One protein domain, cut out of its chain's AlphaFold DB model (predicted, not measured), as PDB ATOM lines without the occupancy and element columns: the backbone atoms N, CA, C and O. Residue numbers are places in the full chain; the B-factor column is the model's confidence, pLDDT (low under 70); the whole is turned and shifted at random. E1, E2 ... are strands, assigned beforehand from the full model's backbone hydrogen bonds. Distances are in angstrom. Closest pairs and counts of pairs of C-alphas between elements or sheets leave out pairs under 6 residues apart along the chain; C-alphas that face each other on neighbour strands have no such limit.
ATOM      1  N   ILE A   3    -153.770   2.175  -8.886       82.31
ATOM      2  CA  ILE A   3    -152.583   2.842  -9.427       82.31
ATOM      3  C   ILE A   3    -152.217   3.997  -8.508       82.31
ATOM      4  O   ILE A   3    -153.087   4.644  -7.945       82.31
ATOM      5  N   LYS A   4    -150.927   4.264  -8.369       86.25
ATOM      6  CA  LYS A   4    -150.417   5.468  -7.740       86.25
ATOM      7  C   LYS A   4    -149.816   6.355  -8.813       86.25
ATOM      8  O   LYS A   4    -148.911   5.941  -9.538       86.25
ATOM      9  N   LEU A   5    -150.342   7.564  -8.906       86.69
ATOM     10  CA  LEU A   5    -149.789   8.630  -9.716       86.69
ATOM     11  C   LEU A   5    -148.919   9.507  -8.827       86.69
ATOM     12  O   LEU A   5    -149.347   9.930  -7.756       86.69
ATOM     13  N   THR A   6    -147.726   9.822  -9.301       87.44
ATOM     14  CA  THR A   6    -146.797  10.731  -8.642       87.44
ATOM     15  C   THR A   6    -146.415  11.828  -9.621       87.44
ATOM     16  O   THR A   6    -145.981  11.529 -10.726       87.44
ATOM     17  N   VAL A   7    -146.556  13.087  -9.217       87.19
ATOM     18  CA  VAL A   7    -146.133  14.266  -9.979       87.19
ATOM     19  C   VAL A   7    -145.039  14.979  -9.195       87.19
ATOM     20  O   VAL A   7    -145.173  15.216  -7.993       87.19
ATOM     21  N   LYS A   8    -143.943  15.308  -9.873       87.19
ATOM     22  CA  LYS A   8    -142.766  15.959  -9.317       87.19
ATOM     23  C   LYS A   8    -142.563  17.317  -9.976       87.19
ATOM     24  O   LYS A   8    -142.358  17.416 -11.182       87.19
ATOM     25  N   GLU A   9    -142.575  18.354  -9.151       85.44
ATOM     26  CA  GLU A   9    -142.556  19.761  -9.553       85.44
ATOM     27  C   GLU A   9    -141.600  20.528  -8.652       85.44
ATOM     28  O   GLU A   9    -141.778  20.530  -7.437       85.44
ATOM     29  N   ASP A  10    -140.579  21.171  -9.218       76.88
ATOM     30  CA  ASP A  10    -139.711  22.117  -8.496       76.88
ATOM     31  C   ASP A  10    -139.165  21.607  -7.139       76.88
ATOM     32  O   ASP A  10    -138.969  22.361  -6.187       76.88
ATOM     33  N   GLY A  11    -138.903  20.298  -7.038       77.56
ATOM     34  CA  GLY A  11    -138.402  19.646  -5.819       77.56
ATOM     35  C   GLY A  11    -139.476  19.212  -4.814       77.56
ATOM     36  O   GLY A  11    -139.128  18.621  -3.792       77.56
ATOM     37  N   SER A  12    -140.751  19.449  -5.114       75.62
ATOM     38  CA  SER A  12    -141.911  18.901  -4.411       75.62
ATOM     39  C   SER A  12    -142.464  17.687  -5.153       75.62
ATOM     40  O   SER A  12    -142.436  17.619  -6.380       75.62
ATOM     41  N   GLU A  13    -142.966  16.713  -4.402       86.38
ATOM     42  CA  GLU A  13    -143.586  15.504  -4.938       86.38
ATOM     43  C   GLU A  13    -145.006  15.400  -4.385       86.38
ATOM     44  O   GLU A  13    -145.218  15.429  -3.171       86.38
ATOM     45  N   ARG A  14    -145.981  15.293  -5.285       84.62
ATOM     46  CA  ARG A  14    -147.395  15.093  -4.970       84.62
ATOM     47  C   ARG A  14    -147.805  13.721  -5.484       84.62
ATOM     48  O   ARG A  14    -147.356  13.300  -6.545       84.62
ATOM     49  N   SER A  15    -148.602  12.988  -4.718       85.44
ATOM     50  CA  SER A  15    -149.050  11.652  -5.108       85.44
ATOM     51  C   SER A  15    -150.542  11.477  -4.880       85.44
ATOM     52  O   SER A  15    -151.074  11.967  -3.886       85.44
ATOM     53  N   TRP A  16    -151.178  10.722  -5.770       85.38
ATOM     54  CA  TRP A  16    -152.596  10.387  -5.739       85.38
ATOM     55  C   TRP A  16    -152.776   8.888  -5.947       85.38
ATOM     56  O   TRP A  16    -152.112   8.288  -6.794       85.38
ATOM     57  N   ASP A  17    -153.693   8.294  -5.191       83.19
ATOM     58  CA  ASP A  17    -154.174   6.945  -5.463       83.19
ATOM     59  C   ASP A  17    -155.306   7.044  -6.492       83.19
ATOM     60  O   ASP A  17    -156.363   7.614  -6.228       83.19
ATOM     61  N   VAL A  18    -155.054   6.519  -7.686       78.38
ATOM     62  CA  VAL A  18    -156.000   6.463  -8.798       78.38
ATOM     63  C   VAL A  18    -156.784   5.162  -8.683       78.38
ATOM     64  O   VAL A  18    -156.236   4.052  -8.791       78.38
ATOM     65  N   ILE A  19    -158.078   5.314  -8.432       72.62
ATOM     66  CA  ILE A  19    -159.035   4.220  -8.314       72.62
ATOM     67  C   ILE A  19    -159.831   4.137  -9.616       72.62
ATOM     68  O   ILE A  19    -160.150   5.141 -10.240       72.62
ATOM     69  N   ASP A  20    -160.139   2.908 -10.006       68.00
ATOM     70  CA  ASP A  20    -161.017   2.576 -11.126       68.00
ATOM     71  C   ASP A  20    -162.329   3.383 -11.089       68.00
ATOM     72  O   ASP A  20    -163.014   3.390 -10.061       68.00
ATOM     73  N   GLY A  21    -162.659   4.074 -12.183       61.41
ATOM     74  CA  GLY A  21    -163.844   4.933 -12.282       61.41
ATOM     75  C   GLY A  21    -163.782   6.266 -11.518       61.41
ATOM     76  O   GLY A  21    -164.791   6.966 -11.456       61.41
ATOM     77  N   GLN A  22    -162.639   6.641 -10.932       71.56
ATOM     78  CA  GLN A  22    -162.433   7.968 -10.346       71.56
ATOM     79  C   GLN A  22    -161.706   8.875 -11.339       71.56
ATOM     80  O   GLN A  22    -160.615   8.538 -11.790       71.56
ATOM     81  N   GLN A  23    -162.280  10.044 -11.616       77.75
ATOM     82  CA  GLN A  23    -161.626  11.088 -12.398       77.75
ATOM     83  C   GLN A  23    -160.822  12.013 -11.479       77.75
ATOM     84  O   GLN A  23    -161.320  12.469 -10.444       77.75
ATOM     85  N   ILE A  24    -159.564  12.262 -11.839       80.31
ATOM     86  CA  ILE A  24    -158.660  13.137 -11.091       80.31
ATOM     87  C   ILE A  24    -158.059  14.171 -12.043       80.31
ATOM     88  O   ILE A  24    -157.256  13.830 -12.908       80.31
ATOM     89  N   ASP A  25    -158.399  15.440 -11.832       84.38
ATOM     90  CA  ASP A  25    -157.822  16.566 -12.565       84.38
ATOM     91  C   ASP A  25    -156.666  17.192 -11.778       84.38
ATOM     92  O   ASP A  25    -156.820  17.628 -10.631       84.38
ATOM     93  N   ILE A  26    -155.485  17.255 -12.394       84.00
ATOM     94  CA  ILE A  26    -154.260  17.761 -11.771       84.00
ATOM     95  C   ILE A  26    -153.671  18.845 -12.652       84.00
ATOM     96  O   ILE A  26    -153.333  18.629 -13.809       84.00
ATOM     97  N   ARG A  27    -153.489  20.026 -12.070       85.31
ATOM     98  CA  ARG A  27    -152.716  21.094 -12.700       85.31
ATOM     99  C   ARG A  27    -151.250  20.921 -12.364       85.31
ATOM    100  O   ARG A  27    -150.915  20.761 -11.182       85.31
ATOM    101  N   MET A  28    -150.430  20.963 -13.403       82.88
ATOM    102  CA  MET A  28    -148.999  20.776 -13.340       82.88
ATOM    103  C   MET A  28    -148.247  22.045 -13.715       82.88
ATOM    104  O   MET A  28    -148.587  22.732 -14.682       82.88
ATOM    105  N   SER A  29    -147.187  22.339 -12.968       81.94
ATOM    106  CA  SER A  29    -146.244  23.388 -13.358       81.94
ATOM    107  C   SER A  29    -145.560  23.026 -14.676       81.94
ATOM    108  O   SER A  29    -145.275  21.861 -14.957       81.94
ATOM    109  N   LYS A  30    -145.217  24.032 -15.481       78.81
ATOM    110  CA  LYS A  30    -144.503  23.816 -16.743       78.81
ATOM    111  C   LYS A  30    -143.183  23.062 -16.519       78.81
ATOM    112  O   LYS A  30    -142.271  23.585 -15.881       78.81
ATOM    113  N   GLY A  31    -143.057  21.877 -17.119       74.25
ATOM    114  CA  GLY A  31    -141.881  21.011 -16.971       74.25
ATOM    115  C   GLY A  31    -141.941  20.050 -15.779       74.25
ATOM    116  O   GLY A  31    -140.910  19.479 -15.427       74.25
ATOM    117  N   ALA A  32    -143.116  19.879 -15.164       80.38
ATOM    118  CA  ALA A  32    -143.375  18.814 -14.205       80.38
ATOM    119  C   ALA A  32    -143.142  17.433 -14.832       80.38
ATOM    120  O   ALA A  32    -143.442  17.198 -16.002       80.38
ATOM    121  N   GLU A  33    -142.642  16.500 -14.028       84.00
ATOM    122  CA  GLU A  33    -142.541  15.093 -14.412       84.00
ATOM    123  C   GLU A  33    -143.626  14.302 -13.689       84.00
ATOM    124  O   GLU A  33    -143.854  14.506 -12.498       84.00
ATOM    125  N   TYR A  34    -144.264  13.355 -14.373       85.81
ATOM    126  CA  TYR A  34    -145.203  12.433 -13.744       85.81
ATOM    127  C   TYR A  34    -144.766  10.977 -13.929       85.81
ATOM    128  O   TYR A  34    -144.096  10.615 -14.897       85.81
ATOM    129  N   ALA A  35    -145.153  10.130 -12.980       85.31
ATOM    130  CA  ALA A  35    -144.905   8.700 -12.983       85.31
ATOM    131  C   ALA A  35    -146.151   7.946 -12.510       85.31
ATOM    132  O   ALA A  35    -146.821   8.352 -11.562       85.31
ATOM    133  N   LEU A  36    -146.432   6.819 -13.159       85.62
ATOM    134  CA  LEU A  36    -147.541   5.928 -12.829       85.62
ATOM    135  C   LEU A  36    -146.986   4.580 -12.384       85.62
ATOM    136  O   LEU A  36    -146.159   3.984 -13.082       85.62
ATOM    137  N   VAL A  37    -147.456   4.090 -11.239       83.81
ATOM    138  CA  VAL A  37    -147.019   2.817 -10.656       83.81
ATOM    139  C   VAL A  37    -148.229   2.019 -10.192       83.81
ATOM    140  O   VAL A  37    -149.074   2.523  -9.458       83.81
ATOM    141  N   ASP A  38    -148.320   0.751 -10.581       81.88
ATOM    142  CA  ASP A  38    -149.330  -0.158 -10.048       81.88
ATOM    143  C   ASP A  38    -148.991  -0.469  -8.583       81.88
ATOM    144  O   ASP A  38    -147.896  -0.929  -8.253       81.88
ATOM    145  N   THR A  39    -149.935  -0.208  -7.678       79.00
ATOM    146  CA  THR A  39    -149.706  -0.316  -6.224       79.00
ATOM    147  C   THR A  39    -149.507  -1.751  -5.736       79.00
ATOM    148  O   THR A  39    -148.981  -1.958  -4.642       79.00
ATOM    149  N   ARG A  40    -149.911  -2.755  -6.523       76.94
ATOM    150  CA  ARG A  40    -149.808  -4.179  -6.169       76.94
ATOM    151  C   ARG A  40    -148.477  -4.774  -6.606       76.94
ATOM    152  O   ARG A  40    -147.950  -5.652  -5.926       76.94
ATOM    153  N   THR A  41    -147.959  -4.327  -7.745       79.19
ATOM    154  CA  THR A  41    -146.748  -4.876  -8.372       79.19
ATOM    155  C   THR A  41    -145.533  -3.962  -8.236       79.19
ATOM    156  O   THR A  41    -144.404  -4.436  -8.346       79.19
ATOM    157  N   GLY A  42    -145.736  -2.666  -7.977       77.62
ATOM    158  CA  GLY A  42    -144.669  -1.666  -7.921       77.62
ATOM    159  C   GLY A  42    -143.996  -1.421  -9.274       77.62
ATOM    160  O   GLY A  42    -142.852  -0.972  -9.317       77.62
ATOM    161  N   GLN A  43    -144.655  -1.782 -10.375       77.81
ATOM    162  CA  GLN A  43    -144.167  -1.621 -11.747       77.81
ATOM    163  C   GLN A  43    -145.056  -0.636 -12.512       77.81
ATOM    164  O   GLN A  43    -146.131  -0.268 -12.037       77.81
ATOM    165  N   THR A  44    -144.620  -0.201 -13.696       75.75
ATOM    166  CA  THR A  44    -145.472   0.589 -14.594       75.75
ATOM    167  C   THR A  44    -146.748  -0.205 -14.902       75.75
ATOM    168  O   THR A  44    -146.630  -1.372 -15.285       75.75
ATOM    169  N   PRO A  45    -147.949   0.376 -14.717       76.69
ATOM    170  CA  PRO A  45    -149.191  -0.338 -14.969       76.69
ATOM    171  C   PRO A  45    -149.289  -0.749 -16.441       76.69
ATOM    172  O   PRO A  45    -149.053   0.064 -17.336       76.69
ATOM    173  N   ASP A  46    -149.623  -2.015 -16.677       68.50
ATOM    174  CA  ASP A  46    -149.808  -2.562 -18.020       68.50
ATOM    175  C   ASP A  46    -151.241  -2.303 -18.512       68.50
ATOM    176  O   ASP A  46    -152.185  -2.279 -17.719       68.50
ATOM    177  N   GLY A  47    -151.405  -2.098 -19.818       67.44
ATOM    178  CA  GLY A  47    -152.716  -1.868 -20.437       67.44
ATOM    179  C   GLY A  47    -153.329  -0.476 -20.231       67.44
ATOM    180  O   GLY A  47    -154.499  -0.298 -20.553       67.44
ATOM    181  N   MET A  48    -152.575   0.508 -19.731       73.06
ATOM    182  CA  MET A  48    -153.010   1.911 -19.750       73.06
ATOM    183  C   MET A  48    -152.753   2.556 -21.110       73.06
ATOM    184  O   MET A  48    -151.724   2.308 -21.746       73.06
ATOM    185  N   ARG A  49    -153.647   3.459 -21.512       79.12
ATOM    186  CA  ARG A  49    -153.452   4.328 -22.675       79.12
ATOM    187  C   ARG A  49    -153.195   5.749 -22.189       79.12
ATOM    188  O   ARG A  49    -153.975   6.284 -21.417       79.12
ATOM    189  N   ILE A  50    -152.114   6.359 -22.654       82.44
ATOM    190  CA  ILE A  50    -151.777   7.753 -22.347       82.44
ATOM    191  C   ILE A  50    -151.887   8.540 -23.648       82.44
ATOM    192  O   ILE A  50    -151.287   8.149 -24.653       82.44
ATOM    193  N   VAL A  51    -152.676   9.607 -23.635       81.06
ATOM    194  CA  VAL A  51    -152.900  10.494 -24.778       81.06
ATOM    195  C   VAL A  51    -152.461  11.892 -24.376       81.06
ATOM    196  O   VAL A  51    -152.809  12.359 -23.300       81.06
ATOM    197  N   ASP A  52    -151.684  12.550 -25.227       79.88
ATOM    198  CA  ASP A  52    -151.335  13.957 -25.045       79.88
ATOM    199  C   ASP A  52    -152.138  14.806 -26.032       79.88
ATOM    200  O   ASP A  52    -152.150  14.526 -27.235       79.88
ATOM    201  N   ASN A  53    -152.838  15.810 -25.515       70.62
ATOM    202  CA  ASN A  53    -153.752  16.659 -26.257       70.62
ATOM    203  C   ASN A  53    -153.538  18.130 -25.866       70.62
ATOM    204  O   ASN A  53    -153.993  18.584 -24.823       70.62
ATOM    205  N   HIS A  54    -152.831  18.888 -26.708       70.19
ATOM    206  CA  HIS A  54    -152.670  20.348 -26.586       70.19
ATOM    207  C   HIS A  54    -152.258  20.860 -25.184       70.19
ATOM    208  O   HIS A  54    -152.780  21.868 -24.712       70.19
ATOM    209  N   GLY A  55    -151.293  20.202 -24.529       71.56
ATOM    210  CA  GLY A  55    -150.831  20.584 -23.182       71.56
ATOM    211  C   GLY A  55    -151.652  19.971 -22.045       71.56
ATOM    212  O   GLY A  55    -151.495  20.353 -20.888       71.56
ATOM    213  N   GLN A  56    -152.522  19.021 -22.371       81.06
ATOM    214  CA  GLN A  56    -153.225  18.175 -21.426       81.06
ATOM    215  C   GLN A  56    -152.850  16.715 -21.685       81.06
ATOM    216  O   GLN A  56    -153.028  16.213 -22.790       81.06
ATOM    217  N   THR A  57    -152.347  16.016 -20.674       82.19
ATOM    218  CA  THR A  57    -152.105  14.575 -20.744       82.19
ATOM    219  C   THR A  57    -153.256  13.830 -20.078       82.19
ATOM    220  O   THR A  57    -153.529  14.007 -18.895       82.19
ATOM    221  N   GLU A  58    -153.902  12.945 -20.821       83.62
ATOM    222  CA  GLU A  58    -155.021  12.125 -20.374       83.62
ATOM    223  C   GLU A  58    -154.585  10.667 -20.237       83.62
ATOM    224  O   GLU A  58    -154.045  10.057 -21.168       83.62
ATOM    225  N   ILE A  59    -154.814  10.091 -19.062       81.00
ATOM    226  CA  ILE A  59    -154.434   8.720 -18.732       81.00
ATOM    227  C   ILE A  59    -155.708   7.899 -18.582       81.00
ATOM    228  O   ILE A  59    -156.516   8.113 -17.680       81.00
ATOM    229  N   TYR A  60    -155.851   6.927 -19.470       79.44
ATOM    230  CA  TYR A  60    -156.973   6.010 -19.558       79.44
ATOM    231  C   TYR A  60    -156.575   4.654 -18.979       79.44
ATOM    232  O   TYR A  60    -155.500   4.118 -19.283       79.44
ATOM    233  N   GLY A  61    -157.458   4.093 -18.156       72.62
ATOM    234  CA  GLY A  61    -157.368   2.706 -17.721       72.62
ATOM    235  C   GLY A  61    -157.969   1.752 -18.754       72.62
ATOM    236  O   GLY A  61    -157.659   1.821 -19.940       72.62
ATOM    237  N   SER A  62    -158.822   0.837 -18.290       62.41
ATOM    238  CA  SER A  62    -159.544  -0.117 -19.151       62.41
ATOM    239  C   SER A  62    -160.833   0.453 -19.754       62.41
ATOM    240  O   SER A  62    -161.447  -0.204 -20.594       62.41
ATOM    241  N   ASP A  63    -161.226   1.651 -19.325       60.78
ATOM    242  CA  ASP A  63    -162.477   2.302 -19.696       60.78
ATOM    243  C   ASP A  63    -162.257   3.373 -20.768       60.78
ATOM    244  O   ASP A  63    -161.136   3.822 -21.018       60.78
ATOM    245  N   SER A  64    -163.355   3.815 -21.379       62.44
ATOM    246  CA  SER A  64    -163.336   4.862 -22.405       62.44
ATOM    247  C   SER A  64    -163.066   6.268 -21.849       62.44
ATOM    248  O   SER A  64    -162.721   7.154 -22.623       62.44
ATOM    249  N   PHE A  65    -163.172   6.470 -20.530       60.50
ATOM    250  CA  PHE A  65    -162.978   7.765 -19.867       60.50
ATOM    251  C   PHE A  65    -161.577   7.896 -19.250       60.50
ATOM    252  O   PHE A  65    -161.053   6.913 -18.708       60.50
ATOM    253  N   PRO A  66    -160.960   9.092 -19.287       72.38
ATOM    254  CA  PRO A  66    -159.671   9.305 -18.651       72.38
ATOM    255  C   PRO A  66    -159.836   9.249 -17.130       72.38
ATOM    256  O   PRO A  66    -160.643   9.960 -16.536       72.38
ATOM    257  N   TRP A  67    -159.051   8.393 -16.483       78.81
ATOM    258  CA  TRP A  67    -159.000   8.323 -15.022       78.81
ATOM    259  C   TRP A  67    -158.236   9.518 -14.448       78.81
ATOM    260  O   TRP A  67    -158.531   9.994 -13.355       78.81
ATOM    261  N   VAL A  68    -157.241  10.018 -15.183       83.56
ATOM    262  CA  VAL A  68    -156.463  11.191 -14.782       83.56
ATOM    263  C   VAL A  68    -156.315  12.135 -15.957       83.56
ATOM    264  O   VAL A  68    -155.904  11.720 -17.040       83.56
ATOM    265  N   THR A  69    -156.549  13.409 -15.686       86.12
ATOM    266  CA  THR A  69    -156.254  14.507 -16.595       86.12
ATOM    267  C   THR A  69    -155.180  15.388 -15.971       86.12
ATOM    268  O   THR A  69    -155.354  15.936 -14.884       86.12
ATOM    269  N   LEU A  70    -154.042  15.515 -16.643       86.25
ATOM    270  CA  LEU A  70    -152.938  16.379 -16.247       86.25
ATOM    271  C   LEU A  70    -152.933  17.608 -17.152       86.25
ATOM    272  O   LEU A  70    -152.851  17.459 -18.362       86.25
ATOM    273  N   HIS A  71    -152.986  18.810 -16.592       85.88
ATOM    274  CA  HIS A  71    -152.920  20.052 -17.359       85.88
ATOM    275  C   HIS A  71    -151.573  20.725 -17.134       85.88
ATOM    276  O   HIS A  71    -151.294  21.146 -16.011       85.88
ATOM    277  N   ASP A  72    -150.773  20.885 -18.182       80.31
ATOM    278  CA  ASP A  72    -149.589  21.732 -18.118       80.31
ATOM    279  C   ASP A  72    -150.015  23.201 -18.083       80.31
ATOM    280  O   ASP A  72    -150.823  23.658 -18.898       80.31
ATOM    281  N   GLU A  73    -149.441  23.983 -17.169       67.75
ATOM    282  CA  GLU A  73    -149.558  25.437 -17.229       67.75
ATOM    283  C   GLU A  73    -148.832  25.968 -18.477       67.75
ATOM    284  O   GLU A  73    -147.647  26.321 -18.471       67.75
TER     285      GLU A  73
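AT A GLANCE: This is residues 3 to 73 of the 301 residues of an uncharacterized protein of Neisseria sp (UniProt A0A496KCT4). Two small sheets lie face to face as a loose sandwich: E2, E1 and E4 make one layer, E3, E7, E6 and E5 the other. The printed part passes from one layer to the other at E3, back at E4, and over again through residues 39 to 48 to the strands E5 to E7. The 71 printed residues have no named helix and seven named strands, E1 to E7; the class is all strand. The three-stranded sheet, order E2, E1, E4, is antiparallel; the other, order E3, E7, E6, E5, is mixed. The whole is compact, with a radius of gyration of the C-alphas of 11.6 A, and rounded, spanning 29 by 25 by 17 A.

IN THESE COORDINATES: E1, residues 3 to 9, begins at C-alpha 3 (-152.583, 2.842, -9.427) and is 19.7 A long. E2, residues 12 to 19, is 22.9 A. E3 is residues 24 to 28, E4 residues 33 to 38 at 17.3 A, E5 residues 49 to 53 and E6 residues 56 to 60. E7, residues 66 to 72, is 16.0 A and ends at C-alpha 72 (-149.589, 21.732, -18.118).

HOW THE PARTS SIT: E1 and E2 form a hairpin, with N 5 and O 16 at 2.8 A. E1 and E4 are antiparallel at 163 degrees, with N 6 and O 35 at 2.8 A. E3 and E7 are parallel at 17 degrees, with N 26 and O 69 at 2.8 A. E5, E6 and E7 form a meander, each strand the antiparallel neighbour of the one before; N 51 and O 58 are 2.9 A apart, N 57 and O 70 2.8 A. Between the sheets, the closest C-alphas of E2 and E7, Val 18 and Trp 67, are 7.2 A apart. E4 and E5 are apart.

THE WHOLE: The two farthest C-alphas, those of Gly 11 and Ser 64, are 33.4 A apart. The printed part has no cut and no long link. Residues 20 to 21, 46 to 47, 62 to 65 and 73 have pLDDT under 70.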